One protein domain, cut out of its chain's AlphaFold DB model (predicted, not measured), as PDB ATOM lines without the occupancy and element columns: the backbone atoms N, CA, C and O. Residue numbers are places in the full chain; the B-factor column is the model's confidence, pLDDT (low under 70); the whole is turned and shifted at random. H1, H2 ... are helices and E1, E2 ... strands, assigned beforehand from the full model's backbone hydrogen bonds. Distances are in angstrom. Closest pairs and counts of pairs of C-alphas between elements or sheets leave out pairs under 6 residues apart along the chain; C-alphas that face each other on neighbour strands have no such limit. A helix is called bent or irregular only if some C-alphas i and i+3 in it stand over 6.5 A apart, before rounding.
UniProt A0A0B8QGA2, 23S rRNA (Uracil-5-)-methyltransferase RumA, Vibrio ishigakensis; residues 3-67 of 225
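What this domain is: This is residues 3 to 67 of the 225 residues of the protein "23S rRNA (Uracil-5-)-methyltransferase RumA" of Vibrio ishigakensis (UniProt A0A0B8QGA2). The model is a loose, open shape: a hairpin of two strands, E1 and E2, on one side and a long helix, H1, on the other, joined by a winding stretch with no named element, residues 20 to 47. Most of the helix sticks out as an arm, for residues 52 to 67 stand free. The printed part has 65 residues, with two named strands and one named helix in the order E1, E2, H1, and its class is mixed, helices and strands. The sheet has the order E1 - E2 and is antiparallel. The radius of gyration of the C-alphas is 15.3 A, 1.42 times that of a compact globule of as many residues, and the C-alphas span 41 by 36 by 25 A.

How they stand to each other: E1, residues 3 to 9, and E2, residues 12 to 19, form a hairpin with a tight link of 2 residues. They are antiparallel neighbours, with 168 degrees between their N-to-C directions. C-alphas 5 and 15 face each other at 4.1 A, and C-alphas 9 and 12 face each other at 5.3 A. Among the backbone pairs within hydrogen-bond range are N 4 and O 16 at 2.8 A and N 14 and O 7 at 2.8 A. E2 bends by 51 degrees at residue 16. H1, residues 48 to 66, is apart from E1, with no C-alpha of the one within 8 A of the other. In H1, 14 of 15 O i to N i+4 pairs are within hydrogen-bond range.

Where its parts are: E1 runs from Val 3, with its C-alpha at (85.672, 154.127, 153.977), to Lys 9, 16.3 A from first to last C-alpha. E2 runs from Phe 12 to Lys 19 and is 20.6 A long, with C-alpha 19 at (87.655, 148.944, 158.138). H1 runs from Tyr 48, with its C-alpha at (97.375, 135.222, 141.226), to Leu 66, with its C-alpha at (89.303, 147.957, 118.844), and is 27.0 A long. It is not bent.

The domain as a whole: The C-alphas of Lys 19 and Ala 67 are the two farthest apart, at 41.5 A. Without residues 52 to 67, the body of 49 residues spans 35 by 24 by 20 A. The link from E2 to H1 is long, with 28 residues, and its C-alphas lie 6 to 18 A from the mean of the C-alphas. The printed part has no cut. The mean pLDDT of the printed part is 94.9, and no printed residue is under 70.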
ATOM      1  N   VAL A   3      84.714 153.322 154.747       95.25
ATOM      2  CA  VAL A   3      85.672 154.127 153.977       95.25
ATOM      3  C   VAL A   3      85.517 155.617 154.290       95.25
ATOM      4  O   VAL A   3      84.421 156.073 154.596       95.25
ATOM      5  N   GLN A   4      86.608 156.373 154.187       95.44
ATOM      6  CA  GLN A   4      86.639 157.830 154.315       95.44
ATOM      7  C   GLN A   4      86.882 158.463 152.940       95.44
ATOM      8  O   GLN A   4      87.932 158.192 152.353       95.44
ATOM      9  N   PRO A   5      85.986 159.314 152.413       95.62
ATOM     10  CA  PRO A   5      86.259 160.070 151.193       95.62
ATOM     11  C   PRO A   5      87.513 160.943 151.349       95.62
ATOM     12  O   PRO A   5      87.675 161.637 152.349       95.62
ATOM     13  N   THR A   6      88.408 160.895 150.366       94.69
ATOM     14  CA  THR A   6      89.635 161.712 150.315       94.69
ATOM     15  C   THR A   6      89.613 162.724 149.177       94.69
ATOM     16  O   THR A   6      90.301 163.733 149.240       94.69
ATOM     17  N   GLU A   7      88.866 162.442 148.109       95.88
ATOM     18  CA  GLU A   7      88.706 163.345 146.970       95.88
ATOM     19  C   GLU A   7      87.355 163.083 146.306       95.88
ATOM     20  O   GLU A   7      87.035 161.936 145.983       95.88
ATOM     21  N   THR A   8      86.601 164.151 146.056       95.69
ATOM     22  CA  THR A   8      85.308 164.098 145.369       95.69
ATOM     23  C   THR A   8      85.413 164.852 144.051       95.69
ATOM     24  O   THR A   8      85.817 166.015 144.015       95.69
ATOM     25  N   LYS A   9      85.059 164.185 142.954       95.94
ATOM     26  CA  LYS A   9      84.955 164.755 141.607       95.94
ATOM     27  C   LYS A   9      83.575 164.438 141.038       95.94
ATOM     28  O   LYS A   9      82.913 163.512 141.490       95.94
ATOM     29  N   SER A  10      83.166 165.164 139.999       95.88
ATOM     30  CA  SER A  10      81.836 165.013 139.388       95.88
ATOM     31  C   SER A  10      81.528 163.598 138.880       95.88
ATOM     32  O   SER A  10      80.366 163.214 138.834       95.88
ATOM     33  N   LYS A  11      82.552 162.813 138.510       96.44
ATOM     34  CA  LYS A  11      82.396 161.453 137.957       96.44
ATOM     35  C   LYS A  11      82.866 160.326 138.880       96.44
ATOM     36  O   LYS A  11      82.632 159.165 138.563       96.44
ATOM     37  N   PHE A  12      83.580 160.628 139.966       96.12
ATOM     38  CA  PHE A  12      84.106 159.599 140.866       96.12
ATOM     39  C   PHE A  12      84.456 160.159 142.247       96.12
ATOM     40  O   PHE A  12      84.756 161.342 142.407       96.12
ATOM     41  N   ILE A  13      84.509 159.263 143.229       95.44
ATOM     42  CA  ILE A  13      85.007 159.539 144.577       95.44
ATOM     43  C   ILE A  13      86.194 158.615 144.841       95.44
ATOM     44  O   ILE A  13      86.134 157.417 144.563       95.44
ATOM     45  N   ARG A  14      87.283 159.161 145.384       94.56
ATOM     46  CA  ARG A  14      88.369 158.366 145.970       94.56
ATOM     47  C   ARG A  14      88.181 158.327 147.472       94.56
ATOM     48  O   ARG A  14      87.880 159.350 148.083       94.56
ATOM     49  N   ALA A  15      88.403 157.160 148.060       94.44
ATOM     50  CA  ALA A  15      88.274 156.963 149.492       94.44
ATOM     51  C   ALA A  15      89.431 156.126 150.052       94.44
ATOM     52  O   ALA A  15      90.029 155.307 149.349       94.44
ATOM     53  N   LYS A  16      89.734 156.338 151.332       91.19
ATOM     54  CA  LYS A  16      90.648 155.530 152.135       91.19
ATOM     55  C   LYS A  16      89.842 154.483 152.898       91.19
ATOM     56  O   LYS A  16      88.846 154.808 153.536       91.19
ATOM     57  N   LEU A  17      90.278 153.230 152.850       90.75
ATOM     58  CA  LEU A  17      89.682 152.154 153.635       90.75
ATOM     59  C   LEU A  17      89.963 152.380 155.131       90.75
ATOM     60  O   LEU A  17      91.122 152.525 155.511       90.75
ATOM     61  N   ILE A  18      88.912 152.405 155.956       92.81
ATOM     62  CA  ILE A  18      89.017 152.465 157.424       92.81
ATOM     63  C   ILE A  18      88.934 151.052 158.002       92.81
ATOM     64  O   ILE A  18      89.774 150.652 158.801       92.81
ATOM     65  N   LYS A  19      87.910 150.286 157.602       91.44
ATOM     66  CA  LYS A  19      87.655 148.944 158.138       91.44
ATOM     67  C   LYS A  19      87.007 148.045 157.094       91.44
ATOM     68  O   LYS A  19      86.014 148.411 156.461       91.44
ATOM     69  N   VAL A  20      87.518 146.827 156.955       90.44
ATOM     70  CA  VAL A  20      86.829 145.767 156.210       90.44
ATOM     71  C   VAL A  20      85.765 145.160 157.127       90.44
ATOM     72  O   VAL A  20      86.086 144.723 158.225       90.44
ATOM     73  N   GLN A  21      84.500 145.181 156.703       92.44
ATOM     74  CA  GLN A  21      83.388 144.580 157.463       92.44
ATOM     75  C   GLN A  21      83.252 143.090 157.145       92.44
ATOM     76  O   GLN A  21      83.172 142.275 158.050       92.44
ATOM     77  N   GLN A  22      83.299 142.755 155.856       92.81
ATOM     78  CA  GLN A  22      83.310 141.393 155.341       92.81
ATOM     79  C   GLN A  22      84.428 141.316 154.301       92.81
ATOM     80  O   GLN A  22      84.473 142.134 153.375       92.81
ATOM     81  N   LYS A  23      85.386 140.409 154.511       90.81
ATOM     82  CA  LYS A  23      86.423 140.104 153.517       90.81
ATOM     83  C   LYS A  23      85.778 139.260 152.408       90.81
ATOM     84  O   LYS A  23      84.841 138.521 152.675       90.81
ATOM     85  N   SER A  24      86.260 139.394 151.175       93.31
ATOM     86  CA  SER A  24      85.912 138.448 150.107       93.31
ATOM     87  C   SER A  24      86.568 137.101 150.399       93.31
ATOM     88  O   SER A  24      87.722 137.091 150.829       93.31
ATOM     89  N   ASP A  25      85.879 136.002 150.106       92.50
ATOM     90  CA  ASP A  25      86.413 134.642 150.270       92.50
ATOM     91  C   ASP A  25      87.627 134.382 149.370       92.50
ATOM     92  O   ASP A  25      88.530 133.632 149.720       92.50
ATOM     93  N   ALA A  26      87.695 135.076 148.232       92.81
ATOM     94  CA  ALA A  26      88.846 135.031 147.342       92.81
ATOM     95  C   ALA A  26      90.032 135.857 147.864       92.81
ATOM     96  O   ALA A  26      91.088 135.839 147.249       92.81
ATOM     97  N   ARG A  27      89.906 136.636 148.947       93.88
ATOM     98  CA  ARG A  27      91.006 137.474 149.442       93.88
ATOM     99  C   ARG A  27      92.062 136.607 150.122       93.88
ATOM    100  O   ARG A  27      91.743 135.853 151.033       93.88
ATOM    101  N   ARG A  28      93.331 136.806 149.768       94.94
ATOM    102  CA  ARG A  28      94.466 136.197 150.474       94.94
ATOM    103  C   ARG A  28      95.260 137.229 151.266       94.94
ATOM    104  O   ARG A  28      95.183 138.428 150.989       94.94
ATOM    105  N   GLU A  29      96.037 136.759 152.231       95.31
ATOM    106  CA  GLU A  29      97.005 137.609 152.920       95.31
ATOM    107  C   GLU A  29      98.216 137.878 151.995       95.31
ATOM    108  O   GLU A  29      98.707 136.954 151.337       95.31
ATOM    109  N   PRO A  30      98.675 139.138 151.864       96.81
ATOM    110  CA  PRO A  30      99.868 139.471 151.090       96.81
ATOM    111  C   PRO A  30     101.122 138.771 151.624       96.81
ATOM    112  O   PRO A  30     101.376 138.780 152.824       96.81
ATOM    113  N   PHE A  31     101.960 138.236 150.732       96.88
ATOM    114  CA  PHE A  31     103.228 137.607 151.128       96.88
ATOM    115  C   PHE A  31     104.319 138.628 151.498       96.88
ATOM    116  O   PHE A  31     105.279 138.293 152.185       96.88
ATOM    117  N   CYS A  32     104.218 139.875 151.027       97.88
ATOM    118  CA  CYS A  32     105.170 140.927 151.370       97.88
ATOM    119  C   CYS A  32     104.709 141.668 152.632       97.88
ATOM    120  O   CYS A  32     103.639 142.283 152.600       97.88
ATOM    121  N   PRO A  33     105.529 141.742 153.699       96.94
ATOM    122  CA  PRO A  33     105.146 142.449 154.927       96.94
ATOM    123  C   PRO A  33     104.997 143.963 154.715       96.94
ATOM    124  O   PRO A  33     104.347 144.653 155.493       96.94
ATOM    125  N   HIS A  34     105.585 144.497 153.641       97.19
ATOM    126  CA  HIS A  34     105.544 145.921 153.315       97.19
ATOM    127  C   HIS A  34     104.342 146.308 152.446       97.19
ATOM    128  O   HIS A  34     104.201 147.491 152.131       97.19
ATOM    129  N   PHE A  35     103.498 145.350 152.034       96.69
ATOM    130  CA  PHE A  35     102.456 145.532 151.013       96.69
ATOM    131  C   PHE A  35     101.516 146.715 151.283       96.69
ATOM    132  O   PHE A  35     101.255 147.505 150.380       96.69
ATOM    133  N   ASP A  36     101.056 146.888 152.523       93.00
ATOM    134  CA  ASP A  36     100.060 147.919 152.851       93.00
ATOM    135  C   ASP A  36     100.609 149.354 152.798       93.00
ATOM    136  O   ASP A  36      99.842 150.320 152.746       93.00
ATOM    137  N   ARG A  37     101.939 149.521 152.817       94.56
ATOM    138  CA  ARG A  37     102.593 150.842 152.805       94.56
ATOM    139  C   ARG A  37     103.380 151.083 151.522       94.56
ATOM    140  O   ARG A  37     103.278 152.156 150.927       94.56
ATOM    141  N   CYS A  38     104.198 150.120 151.114       96.69
ATOM    142  CA  CYS A  38     105.080 150.227 149.959       96.69
ATOM    143  C   CYS A  38     104.265 150.368 148.668       96.69
ATOM    144  O   CYS A  38     103.409 149.545 148.368       96.69
ATOM    145  N   GLY A  39     104.566 151.380 147.854       94.62
ATOM    146  CA  GLY A  39     103.869 151.628 146.590       94.62
ATOM    147  C   GLY A  39     104.261 150.692 145.442       94.62
ATOM    148  O   GLY A  39     103.926 150.981 144.296       94.62
ATOM    149  N   GLY A  40     105.018 149.623 145.709       95.44
ATOM    150  CA  GLY A  40     105.574 148.742 144.680       95.44
ATOM    151  C   GLY A  40     104.607 147.682 144.143       95.44
ATOM    152  O   GLY A  40     104.683 147.340 142.964       95.44
ATOM    153  N   CYS A  41     103.705 147.160 144.978       96.00
ATOM    154  CA  CYS A  41     102.774 146.090 144.615       96.00
ATOM    155  C   CYS A  41     101.344 146.481 145.000       96.00
ATOM    156  O   CYS A  41     101.128 146.986 146.093       96.00
ATOM    157  N   SER A  42     100.363 146.191 144.137       94.50
ATOM    158  CA  SER A  42      98.970 146.633 144.353       94.50
ATOM    159  C   SER A  42      97.963 145.499 144.555       94.50
ATOM    160  O   SER A  42      96.865 145.748 145.044       94.50
ATOM    161  N   LEU A  43      98.305 144.261 144.176       95.94
ATOM    162  CA  LEU A  43      97.339 143.158 144.050       95.94
ATOM    163  C   LEU A  43      97.683 141.909 144.874       95.94
ATOM    164  O   LEU A  43      97.028 140.894 144.702       95.94
ATOM    165  N   GLN A  44      98.660 141.937 145.789       97.12
ATOM    166  CA  GLN A  44      99.063 140.715 146.514       97.12
ATOM    167  C   GLN A  44      97.964 140.118 147.410       97.12
ATOM    168  O   GLN A  44      98.032 138.936 147.735       97.12
ATOM    169  N   HIS A  45      96.951 140.913 147.768       95.56
ATOM    170  CA  HIS A  45      95.757 140.454 148.484       95.56
ATOM    171  C   HIS A  45      94.764 139.678 147.597       95.56
ATOM    172  O   HIS A  45      93.746 139.192 148.087       95.56
ATOM    173  N   MET A  46      95.023 139.601 146.290       96.56
ATOM    174  CA  MET A  46      94.255 138.850 145.303       96.56
ATOM    175  C   MET A  46      95.070 137.615 144.873       96.56
ATOM    176  O   MET A  46      96.256 137.766 144.566       96.56
ATOM    177  N   PRO A  47      94.476 136.411 144.818       96.62
ATOM    178  CA  PRO A  47      95.112 135.213 144.285       96.62
ATOM    179  C   PRO A  47      95.584 135.451 142.859       96.62
ATOM    180  O   PRO A  47      94.906 136.117 142.076       96.62
ATOM    181  N   TYR A  48      96.750 134.924 142.510       96.38
ATOM    182  CA  TYR A  48      97.375 135.222 141.226       96.38
ATOM    183  C   TYR A  48      96.542 134.798 140.032       96.38
ATOM    184  O   TYR A  48      96.374 135.593 139.111       96.38
ATOM    185  N   GLN A  49      95.918 133.624 140.098       95.31
ATOM    186  CA  GLN A  49      95.021 133.163 139.045       95.31
ATOM    187  C   GLN A  49      93.880 134.163 138.792       95.31
ATOM    188  O   GLN A  49      93.635 134.563 137.656       95.31
ATOM    189  N   THR A  50      93.275 134.690 139.858       95.88
ATOM    190  CA  THR A  50      92.262 135.749 139.764       95.88
ATOM    191  C   THR A  50      92.837 137.049 139.193       95.88
ATOM    192  O   THR A  50      92.170 137.728 138.414       95.88
ATOM    193  N   GLN A  51      94.086 137.411 139.517       96.62
ATOM    194  CA  GLN A  51      94.737 138.579 138.906       96.62
ATOM    195  C   GLN A  51      94.875 138.418 137.388       96.62
ATOM    196  O   GLN A  51      94.662 139.387 136.654       96.62
ATOM    197  N   LEU A  52      95.248 137.225 136.918       95.75
ATOM    198  CA  LEU A  52      95.374 136.916 135.495       95.75
ATOM    199  C   LEU A  52      94.015 136.988 134.798       95.75
ATOM    200  O   LEU A  52      93.892 137.664 133.779       95.75
ATOM    201  N   GLU A  53      92.985 136.378 135.381       94.75
ATOM    202  CA  GLU A  53      91.618 136.396 134.853       94.75
ATOM    203  C   GLU A  53      91.066 137.817 134.725       94.75
ATOM    204  O   GLU A  53      90.596 138.202 133.655       94.75
ATOM    205  N   VAL A  54      91.182 138.630 135.780       95.06
ATOM    206  CA  VAL A  54      90.704 140.021 135.778       95.06
ATOM    207  C   VAL A  54      91.430 140.847 134.713       95.06
ATOM    208  O   VAL A  54      90.793 141.607 133.978       95.06
ATOM    209  N   LYS A  55      92.754 140.691 134.584       95.62
ATOM    210  CA  LYS A  55      93.539 141.382 133.548       95.62
ATOM    211  C   LYS A  55      93.149 140.920 132.145       95.62
ATOM    212  O   LYS A  55      92.956 141.763 131.270       95.62
ATOM    213  N   GLN A  56      92.968 139.616 131.945       95.00
ATOM    214  CA  GLN A  56      92.569 139.040 130.663       95.00
ATOM    215  C   GLN A  56      91.169 139.503 130.252       95.00
ATOM    216  O   GLN A  56      90.957 139.861 129.099       95.00
ATOM    217  N   GLN A  57      90.214 139.548 131.183       94.38
ATOM    218  CA  GLN A  57      88.864 140.056 130.931       94.38
ATOM    219  C   GLN A  57      88.873 141.549 130.586       94.38
ATOM    220  O   GLN A  57      88.221 141.964 129.625       94.38
ATOM    221  N   ALA A  58      89.634 142.360 131.329       95.12
ATOM    222  CA  ALA A  58      89.779 143.785 131.045       95.12
ATOM    223  C   ALA A  58      90.387 144.024 129.654       95.12
ATOM    224  O   ALA A  58      89.882 144.853 128.894       95.12
ATOM    225  N   PHE A  59      91.421 143.258 129.299       94.69
ATOM    226  CA  PHE A  59      92.053 143.312 127.986       94.69
ATOM    227  C   PHE A  59      91.105 142.850 126.868       94.69
ATOM    228  O   PHE A  59      90.919 143.581 125.898       94.69
ATOM    229  N   LYS A  60      90.413 141.714 127.036       93.94
ATOM    230  CA  LYS A  60      89.381 141.213 126.106       93.94
ATOM    231  C   LYS A  60      88.313 142.260 125.810       93.94
ATOM    232  O   LYS A  60      87.998 142.501 124.651       93.94
ATOM    233  N   LYS A  61      87.788 142.920 126.846       94.56
ATOM    234  CA  LYS A  61      86.767 143.972 126.712       94.56
ATOM    235  C   LYS A  61      87.272 145.206 125.957       94.56
ATOM    236  O   LYS A  61      86.480 145.897 125.315       94.56
ATOM    237  N   LEU A  62      88.561 145.524 126.072       95.50
ATOM    238  CA  LEU A  62      89.180 146.602 125.304       95.50
ATOM    239  C   LEU A  62      89.356 146.184 123.838       95.50
ATOM    240  O   LEU A  62      88.953 146.918 122.939       95.50
ATOM    241  N   MET A  63      89.889 144.982 123.605       95.06
ATOM    242  CA  MET A  63      90.141 144.445 122.268       95.06
ATOM    243  C   MET A  63      88.862 144.198 121.475       95.06
ATOM    244  O   MET A  63      88.830 144.525 120.297       95.06
ATOM    245  N   SER A  64      87.774 143.750 122.106       93.00
ATOM    246  CA  SER A  64      86.491 143.543 121.420       93.00
ATOM    247  C   SER A  64      85.930 144.822 120.785       93.00
ATOM    248  O   SER A  64      85.083 144.746 119.903       93.00
ATOM    249  N   LYS A  65      86.371 146.002 121.243       94.25
ATOM    250  CA  LYS A  65      85.991 147.301 120.672       94.25
ATOM    251  C   LYS A  65      86.956 147.789 119.595       94.25
ATOM    252  O   LYS A  65      86.534 148.515 118.707       94.25
ATOM    253  N   LEU A  66      88.239 147.451 119.718       95.31
ATOM    254  CA  LEU A  66      89.303 147.957 118.844       95.31
ATOM    255  C   LEU A  66      89.589 147.025 117.659       95.31
ATOM    256  O   LEU A  66      89.897 147.503 116.575       95.31
ATOM    257  N   ALA A  67      89.497 145.713 117.869       93.56
ATOM    258  CA  ALA A  67      89.763 144.684 116.872       93.56
ATOM    259  C   ALA A  67      88.928 143.417 117.178       93.56
ATOM    260  O   ALA A  67      89.450 142.445 117.727       93.56
TER     261      ALA A  67